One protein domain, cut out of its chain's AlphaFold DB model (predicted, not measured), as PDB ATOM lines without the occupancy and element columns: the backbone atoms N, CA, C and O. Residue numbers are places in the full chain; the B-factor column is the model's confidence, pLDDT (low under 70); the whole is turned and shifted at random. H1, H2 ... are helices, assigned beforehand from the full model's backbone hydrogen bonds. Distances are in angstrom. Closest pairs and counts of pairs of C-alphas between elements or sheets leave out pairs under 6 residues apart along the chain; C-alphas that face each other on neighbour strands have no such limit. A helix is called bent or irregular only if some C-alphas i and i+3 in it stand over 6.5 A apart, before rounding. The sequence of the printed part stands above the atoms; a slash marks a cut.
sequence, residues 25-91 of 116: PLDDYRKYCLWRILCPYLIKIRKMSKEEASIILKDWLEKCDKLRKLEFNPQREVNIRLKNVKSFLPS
ATOM      1  N   PRO A  25     196.284 137.914  95.415       74.50
ATOM      2  CA  PRO A  25     197.034 139.079  95.819       74.50
ATOM      3  C   PRO A  25     198.198 139.277  94.850       74.50
ATOM      4  O   PRO A  25     198.890 138.332  94.484       74.50
ATOM      5  N   LEU A  26     198.400 140.521  94.420       80.88
ATOM      6  CA  LEU A  26     199.502 140.882  93.533       80.88
ATOM      7  C   LEU A  26     200.604 141.557  94.345       80.88
ATOM      8  O   LEU A  26     200.338 142.358  95.247       80.88
ATOM      9  N   ASP A  27     201.854 141.259  94.019       81.62
ATOM     10  CA  ASP A  27     203.042 141.905  94.578       81.62
ATOM     11  C   ASP A  27     203.389 143.230  93.865       81.62
ATOM     12  O   ASP A  27     203.955 144.146  94.476       81.62
ATOM     13  N   ASP A  28     202.977 143.378  92.607       81.62
ATOM     14  CA  ASP A  28     203.132 144.597  91.816       81.62
ATOM     15  C   ASP A  28     201.837 145.011  91.083       81.62
ATOM     16  O   ASP A  28     200.780 144.391  91.201       81.62
ATOM     17  N   TYR A  29     201.872 146.157  90.401       86.44
ATOM     18  CA  TYR A  29     200.789 146.769  89.622       86.44
ATOM     19  C   TYR A  29     199.521 147.138  90.402       86.44
ATOM     20  O   TYR A  29     198.525 147.566  89.818       86.44
ATOM     21  N   ARG A  30     199.545 147.084  91.737       89.81
ATOM     22  CA  ARG A  30     198.339 147.268  92.559       89.81
ATOM     23  C   ARG A  30     197.646 148.607  92.352       89.81
ATOM     24  O   ARG A  30     196.426 148.669  92.240       89.81
ATOM     25  N   LYS A  31     198.423 149.692  92.249       90.94
ATOM     26  CA  LYS A  31     197.893 151.038  91.963       90.94
ATOM     27  C   LYS A  31     197.249 151.108  90.577       90.94
ATOM     28  O   LYS A  31     196.228 151.778  90.416       90.94
ATOM     29  N   TYR A  32     197.831 150.418  89.593       89.25
ATOM     30  CA  TYR A  32     197.276 150.340  88.246       89.25
ATOM     31  C   TYR A  32     195.965 149.553  88.262       89.25
ATOM     32  O   TYR A  32     194.958 150.062  87.777       89.25
ATOM     33  N   CYS A  33     195.936 148.384  88.907       88.19
ATOM     34  CA  CYS A  33     194.728 147.574  89.061       88.19
ATOM     35  C   CYS A  33     193.607 148.351  89.756       88.19
ATOM     36  O   CYS A  33     192.505 148.411  89.213       88.19
ATOM     37  N   LEU A  34     193.882 149.025  90.882       90.06
ATOM     38  CA  LEU A  34     192.909 149.913  91.535       90.06
ATOM     39  C   LEU A  34     192.350 150.926  90.539       90.06
ATOM     40  O   LEU A  34     191.142 151.033  90.357       90.06
ATOM     41  N   TRP A  35     193.232 151.665  89.873       90.50
ATOM     42  CA  TRP A  35     192.831 152.781  89.034       90.50
ATOM     43  C   TRP A  35     192.079 152.358  87.776       90.50
ATOM     44  O   TRP A  35     191.025 152.912  87.478       90.50
ATOM     45  N   ARG A  36     192.652 151.431  87.016       88.12
ATOM     46  CA  ARG A  36     192.291 151.171  85.623       88.12
ATOM     47  C   ARG A  36     191.394 149.958  85.457       88.12
ATOM     48  O   ARG A  36     190.841 149.806  84.373       88.12
ATOM     49  N   ILE A  37     191.232 149.133  86.492       86.12
ATOM     50  CA  ILE A  37     190.488 147.871  86.416       86.12
ATOM     51  C   ILE A  37     189.427 147.814  87.520       86.12
ATOM     52  O   ILE A  37     188.238 147.928  87.236       86.12
ATOM     53  N   LEU A  38     189.844 147.716  88.784       87.62
ATOM     54  CA  LEU A  38     188.968 147.384  89.907       87.62
ATOM     55  C   LEU A  38     187.978 148.507  90.241       87.62
ATOM     56  O   LEU A  38     186.770 148.277  90.255       87.62
ATOM     57  N   CYS A  39     188.451 149.738  90.469       90.88
ATOM     58  CA  CYS A  39     187.565 150.859  90.787       90.88
ATOM     59  C   CYS A  39     186.508 151.121  89.693       90.88
ATOM     60  O   CYS A  39     185.326 151.220  90.035       90.88
ATOM     61  N   PRO A  40     186.857 151.228  88.393       89.69
ATOM     62  CA  PRO A  40     185.846 151.410  87.360       89.69
ATOM     63  C   PRO A  40     184.937 150.191  87.193       89.69
ATOM     64  O   PRO A  40     183.757 150.376  86.899       89.69
ATOM     65  N   TYR A  41     185.417 148.969  87.441       85.75
ATOM     66  CA  TYR A  41     184.589 147.770  87.322       85.75
ATOM     67  C   TYR A  41     183.504 147.734  88.404       85.75
ATOM     68  O   TYR A  41     182.316 147.627  88.087       85.75
ATOM     69  N   LEU A  42     183.896 147.915  89.669       87.25
ATOM     70  CA  LEU A  42     182.976 147.873  90.808       87.25
ATOM     71  C   LEU A  42     181.878 148.944  90.690       87.25
ATOM     72  O   LEU A  42     180.704 148.673  90.927       87.25
ATOM     73  N   ILE A  43     182.229 150.150  90.241       90.56
ATOM     74  CA  ILE A  43     181.272 151.263  90.154       90.56
ATOM     75  C   ILE A  43     180.447 151.240  88.861       90.56
ATOM     76  O   ILE A  43     179.239 151.470  88.890       90.56
ATOM     77  N   LYS A  44     181.069 151.035  87.691       87.69
ATOM     78  CA  LYS A  44     180.375 151.202  86.400       87.69
ATOM     79  C   LYS A  44     179.708 149.929  85.912       87.69
ATOM     80  O   LYS A  44     178.649 150.046  85.293       87.69
ATOM     81  N   ILE A  45     180.303 148.770  86.190       82.69
ATOM     82  CA  ILE A  45     179.818 147.469  85.722       82.69
ATOM     83  C   ILE A  45     178.965 146.817  86.807       82.69
ATOM     84  O   ILE A  45     177.783 146.583  86.585       82.69
ATOM     85  N   ARG A  46     179.520 146.631  88.012       82.06
ATOM     86  CA  ARG A  46     178.800 146.027  89.150       82.06
ATOM     87  C   ARG A  46     177.796 146.966  89.819       82.06
ATOM     88  O   ARG A  46     177.017 146.505  90.641       82.06
ATOM     89  N   LYS A  47     177.816 148.261  89.477       86.81
ATOM     90  CA  LYS A  47     176.925 149.301  90.028       86.81
ATOM     91  C   LYS A  47     176.940 149.387  91.561       86.81
ATOM     92  O   LYS A  47     175.962 149.832  92.152       86.81
ATOM     93  N   MET A  48     178.045 148.996  92.193       89.00
ATOM     94  CA  MET A  48     178.198 149.092  93.643       89.00
ATOM     95  C   MET A  48     178.298 150.551  94.082       89.00
ATOM     96  O   MET A  48     178.796 151.418  93.348       89.00
ATOM     97  N   SER A  49     177.867 150.810  95.312       93.06
ATOM     98  CA  SER A  49     178.168 152.063  95.992       93.06
ATOM     99  C   SER A  49     179.678 152.215  96.200       93.06
ATOM    100  O   SER A  49     180.460 151.259  96.131       93.06
ATOM    101  N   LYS A  50     180.125 153.448  96.454       92.50
ATOM    102  CA  LYS A  50     181.546 153.693  96.738       92.50
ATOM    103  C   LYS A  50     181.961 153.051  98.050       92.50
ATOM    104  O   LYS A  50     183.110 152.655  98.193       92.50
ATOM    105  N   GLU A  51     181.032 152.962  98.984       93.75
ATOM    106  CA  GLU A  51     181.198 152.395 100.307       93.75
ATOM    107  C   GLU A  51     181.435 150.884 100.199       93.75
ATOM    108  O   GLU A  51     182.464 150.400 100.671       93.75
ATOM    109  N   GLU A  52     180.573 150.165  99.473       91.12
ATOM    110  CA  GLU A  52     180.740 148.730  99.192       91.12
ATOM    111  C   GLU A  52     182.032 148.453  98.416       91.12
ATOM    112  O   GLU A  52     182.830 147.601  98.809       91.12
ATOM    113  N   ALA A  53     182.290 149.219  97.350       91.75
ATOM    114  CA  ALA A  53     183.517 149.077  96.573       91.75
ATOM    115  C   ALA A  53     184.764 149.339  97.433       91.75
ATOM    116  O   ALA A  53     185.776 148.659  97.294       91.75
ATOM    117  N   SER A  54     184.697 150.307  98.349       94.50
ATOM    118  CA  SER A  54     185.786 150.629  99.270       94.50
ATOM    119  C   SER A  54     186.107 149.466 100.211       94.50
ATOM    120  O   SER A  54     187.282 149.261 100.505       94.50
ATOM    121  N   ILE A  55     185.105 148.725 100.689       92.69
ATOM    122  CA  ILE A  55     185.320 147.547 101.547       92.69
ATOM    123  C   ILE A  55     186.087 146.476 100.762       92.69
ATOM    124  O   ILE A  55     187.206 146.134 101.136       92.69
ATOM    125  N   ILE A  56     185.568 146.074  99.597       90.50
ATOM    126  CA  ILE A  56     186.174 145.036  98.742       90.50
ATOM    127  C   ILE A  56     187.632 145.371  98.383       90.50
ATOM    128  O   ILE A  56     188.519 144.520  98.439       90.50
ATOM    129  N   LEU A  57     187.900 146.626  98.013       91.56
ATOM    130  CA  LEU A  57     189.238 147.057  97.606       91.56
ATOM    131  C   LEU A  57     190.238 147.092  98.765       91.56
ATOM    132  O   LEU A  57     191.426 146.869  98.539       91.56
ATOM    133  N   LYS A  58     189.790 147.394  99.988       92.62
ATOM    134  CA  LYS A  58     190.666 147.354 101.165       92.62
ATOM    135  C   LYS A  58     191.007 145.925 101.541       92.62
ATOM    136  O   LYS A  58     192.184 145.656 101.757       92.62
ATOM    137  N   ASP A  59     190.022 145.035 101.529       90.56
ATOM    138  CA  ASP A  59     190.235 143.615 101.813       90.56
ATOM    139  C   ASP A  59     191.233 143.013 100.815       90.56
ATOM    140  O   ASP A  59     192.153 142.287 101.194       90.56
ATOM    141  N   TRP A  60     191.130 143.383  99.535       89.75
ATOM    142  CA  TRP A  60     192.127 143.006  98.533       89.75
ATOM    143  C   TRP A  60     193.532 143.530  98.842       89.75
ATOM    144  O   TRP A  60     194.515 142.794  98.752       89.75
ATOM    145  N   LEU A  61     193.643 144.818  99.180       91.75
ATOM    146  CA  LEU A  61     194.931 145.437  99.482       91.75
ATOM    147  C   LEU A  61     195.564 144.821 100.727       91.75
ATOM    148  O   LEU A  61     196.775 144.649 100.746       91.75
ATOM    149  N   GLU A  62     194.771 144.431 101.721       91.25
ATOM    150  CA  GLU A  62     195.269 143.711 102.890       91.25
ATOM    151  C   GLU A  62     195.867 142.349 102.504       91.25
ATOM    152  O   GLU A  62     196.946 141.988 102.975       91.25
ATOM    153  N   LYS A  63     195.222 141.606 101.592       88.00
ATOM    154  CA  LYS A  63     195.796 140.369 101.035       88.00
ATOM    155  C   LYS A  63     197.109 140.651 100.291       88.00
ATOM    156  O   LYS A  63     198.072 139.908 100.452       88.00
ATOM    157  N   CYS A  64     197.173 141.737  99.517       88.12
ATOM    158  CA  CYS A  64     198.390 142.135  98.804       88.12
ATOM    159  C   CYS A  64     199.528 142.549  99.751       88.12
ATOM    160  O   CYS A  64     200.688 142.242  99.478       88.12
ATOM    161  N   ASP A  65     199.205 143.228 100.855       91.31
ATOM    162  CA  ASP A  65     200.172 143.675 101.866       91.31
ATOM    163  C   ASP A  65     200.877 142.489 102.540       91.31
ATOM    164  O   ASP A  65     202.074 142.560 102.816       91.31
ATOM    165  N   LYS A  66     200.158 141.366 102.710       89.69
ATOM    166  CA  LYS A  66     200.699 140.097 103.231       89.69
ATOM    167  C   LYS A  66     201.707 139.435 102.282       89.69
ATOM    168  O   LYS A  66     202.600 138.750 102.768       89.69
ATOM    169  N   LEU A  67     201.591 139.638 100.964       87.94
ATOM    170  CA  LEU A  67     202.580 139.143  99.994       87.94
ATOM    171  C   LEU A  67     203.819 140.036  99.918       87.94
ATOM    172  O   LEU A  67     204.950 139.559  99.965       87.94
ATOM    173  N   ARG A  68     203.608 141.346  99.771       88.62
ATOM    174  CA  ARG A  68     204.669 142.355  99.757       88.62
ATOM    175  C   ARG A  68     204.093 143.652 100.294       88.62
ATOM    176  O   ARG A  68     203.108 144.157  99.757       88.62
ATOM    177  N   LYS A  69     204.763 144.229 101.292       92.88
ATOM    178  CA  LYS A  69     204.301 145.441 101.971       92.88
ATOM    179  C   LYS A  69     203.939 146.552 100.982       92.88
ATOM    180  O   LYS A  69     204.662 146.810 100.015       92.88
ATOM    181  N   LEU A  70     202.810 147.208 101.220       91.88
ATOM    182  CA  LEU A  70     202.340 148.311 100.398       91.88
ATOM    183  C   LEU A  70     203.186 149.558 100.656       91.88
ATOM    184  O   LEU A  70     203.316 150.044 101.776       91.88
ATOM    185  N   GLU A  71     203.707 150.135  99.581       92.44
ATOM    186  CA  GLU A  71     204.483 151.382  99.602       92.44
ATOM    187  C   GLU A  71     203.579 152.634  99.605       92.44
ATOM    188  O   GLU A  71     203.995 153.741  99.265       92.44
ATOM    189  N   PHE A  72     202.291 152.468  99.910       92.56
ATOM    190  CA  PHE A  72     201.295 153.534  99.891       92.56
ATOM    191  C   PHE A  72     200.213 153.297 100.939       92.56
ATOM    192  O   PHE A  72     199.975 152.171 101.359       92.56
ATOM    193  N   ASN A  73     199.519 154.369 101.332       93.19
ATOM    194  CA  ASN A  73     198.389 154.273 102.250       93.19
ATOM    195  C   ASN A  73     197.153 153.700 101.512       93.19
ATOM    196  O   ASN A  73     196.610 154.396 100.644       93.19
ATOM    197  N   PRO A  74     196.675 152.486 101.855       92.19
ATOM    198  CA  PRO A  74     195.609 151.804 101.111       92.19
ATOM    199  C   PRO A  74     194.290 152.577 101.146       92.19
ATOM    200  O   PRO A  74     193.643 152.786 100.122       92.19
ATOM    201  N   GLN A  75     193.932 153.082 102.329       92.00
ATOM    202  CA  GLN A  75     192.705 153.836 102.565       92.00
ATOM    203  C   GLN A  75     192.642 155.111 101.716       92.00
ATOM    204  O   GLN A  75     191.621 155.405 101.089       92.00
ATOM    205  N   ARG A  76     193.733 155.881 101.710       94.38
ATOM    206  CA  ARG A  76     193.843 157.117 100.934       94.38
ATOM    207  C   ARG A  76     193.776 156.821  99.441       94.38
ATOM    208  O   ARG A  76     193.056 157.519  98.729       94.38
ATOM    209  N   GLU A  77     194.495 155.798  98.985       94.31
ATOM    210  CA  GLU A  77     194.545 155.432  97.571       94.31
ATOM    211  C   GLU A  77     193.160 155.019  97.059       94.31
ATOM    212  O   GLU A  77     192.670 155.601  96.091       94.31
ATOM    213  N   VAL A  78     192.473 154.108  97.758       94.44
ATOM    214  CA  VAL A  78     191.114 153.660  97.407       94.44
ATOM    215  C   VAL A  78     190.143 154.840  97.318       94.44
ATOM    216  O   VAL A  78     189.441 154.987  96.317       94.44
ATOM    217  N   ASN A  79     190.153 155.736  98.311       93.12
ATOM    218  CA  ASN A  79     189.269 156.903  98.328       93.12
ATOM    219  C   ASN A  79     189.516 157.840  97.138       93.12
ATOM    220  O   ASN A  79     188.565 158.303  96.502       93.12
ATOM    221  N   ILE A  80     190.786 158.112  96.819       93.12
ATOM    222  CA  ILE A  80     191.160 158.954  95.675       93.12
ATOM    223  C   ILE A  80     190.682 158.312  94.373       93.12
ATOM    224  O   ILE A  80     190.056 158.987  93.552       93.12
ATOM    225  N   ARG A  81     190.931 157.011  94.181       93.25
ATOM    226  CA  ARG A  81     190.551 156.319  92.945       93.25
ATOM    227  C   ARG A  81     189.036 156.271  92.783       93.25
ATOM    228  O   ARG A  81     188.546 156.740  91.759       93.25
ATOM    229  N   LEU A  82     188.286 155.847  93.802       92.56
ATOM    230  CA  LEU A  82     186.817 155.787  93.761       92.56
ATOM    231  C   LEU A  82     186.155 157.156  93.550       92.56
ATOM    232  O   LEU A  82     185.111 157.249  92.898       92.56
ATOM    233  N   LYS A  83     186.749 158.245  94.056       90.62
ATOM    234  CA  LYS A  83     186.252 159.605  93.794       90.62
ATOM    235  C   LYS A  83     186.276 159.942  92.297       90.62
ATOM    236  O   LYS A  83     185.343 160.598  91.826       90.62
ATOM    237  N   ASN A  84     187.281 159.449  91.575       86.19
ATOM    238  CA  ASN A  84     187.593 159.842  90.201       86.19
ATOM    239  C   ASN A  84     186.971 158.945  89.112       86.19
ATOM    240  O   ASN A  84     186.966 159.337  87.953       86.19
ATOM    241  N   VAL A  85     186.376 157.794  89.453       85.81
ATOM    242  CA  VAL A  85     185.795 156.816  88.494       85.81
ATOM    243  C   VAL A  85     184.638 157.356  87.631       85.81
ATOM    244  O   VAL A  85     184.203 156.718  86.673       85.81
ATOM    245  N   LYS A  86     184.096 158.538  87.934       75.56
ATOM    246  CA  LYS A  86     182.876 159.049  87.287       75.56
ATOM    247  C   LYS A  86     182.942 159.079  85.752       75.56
ATOM    248  O   LYS A  86     181.897 158.893  85.129       75.56
ATOM    249  N   SER A  87     184.117 159.273  85.160       75.75
ATOM    250  CA  SER A  87     184.281 159.573  83.733       75.75
ATOM    251  C   SER A  87     184.771 158.420  82.854       75.75
ATOM    252  O   SER A  87     184.795 158.596  81.641       75.75
ATOM    253  N   PHE A  88     185.150 157.261  83.405       80.38
ATOM    254  CA  PHE A  88     185.796 156.213  82.603       80.38
ATOM    255  C   PHE A  88     185.334 154.793  82.948       80.38
ATOM    256  O   PHE A  88     184.856 154.516  84.050       80.38
ATOM    257  N   LEU A  89     185.462 153.908  81.960       82.94
ATOM    258  CA  LEU A  89     185.243 152.467  82.071       82.94
ATOM    259  C   LEU A  89     186.564 151.749  82.394       82.94
ATOM    260  O   LEU A  89     187.633 152.350  82.248       82.94
ATOM    261  N   PRO A  90     186.518 150.479  82.837       81.50
ATOM    262  CA  PRO A  90     187.722 149.670  82.988       81.50
ATOM    263  C   PRO A  90     188.515 149.608  81.685       81.50
ATOM    264  O   PRO A  90     187.955 149.695  80.591       81.50
ATOM    265  N   SER A  91     189.829 149.458  81.807       81.44
ATOM    266  CA  SER A  91     190.708 149.358  80.643       81.44
ATOM    267  C   SER A  91     190.410 148.088  79.868       81.44
ATOM    268  O   SER A  91     190.215 147.027  80.458       81.44
TER     269      SER A  91
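What this domain is: This is residues 25 to 91 of the 116 residues of the protein "PriX domain-containing protein" of Candidatus Nitrosocosmicus oleophilus (UniProt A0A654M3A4). H1 and the longest helix, H2, form a helical hairpin, and H3 packs slantwise across one side of it, touching both. The printed part has 67 residues with three named helices, in order H1, H2, H3, and no named strand: all helix. It is compact, radius of gyration of the C-alphas 11.1 A, spanning 30 by 22 by 17 A.

How they stand to each other: H2, residues 50 to 67, touches H1, residues 30 to 45, at a shallow tilt of 29 degrees, opposite ways; their closest C-alphas, Leu 42 and Ala 53, are 5.9 A apart. H3, residues 74 to 87, touches H1 at a steep tilt of 48 degrees, the same way; closest C-alphas Pro 40 and Val 85, 5.5 A. H3 touches H2 at a steep tilt of 46 degrees, opposite ways; closest C-alphas Lys 50 and Leu 82, 6.4 A. O i to N i+4 pairs within hydrogen-bond range number 9 of 12 in H1, 13 of 14 in H2, 8 of 10 in H3.

Where its parts are: H2 measures 25.8 A from C-alpha 50 at (181.546, 153.693, 96.738). H1, 19.7 A, is irregular: C-alphas 36 and 39 are 7.0 A apart. H3, 22.2 A, ends at (184.281, 159.573, 83.733), irregular, C-alphas 83 and 86 7.4 A apart.

The domain as a whole: The printed part has no cut; no printed residue is under 70.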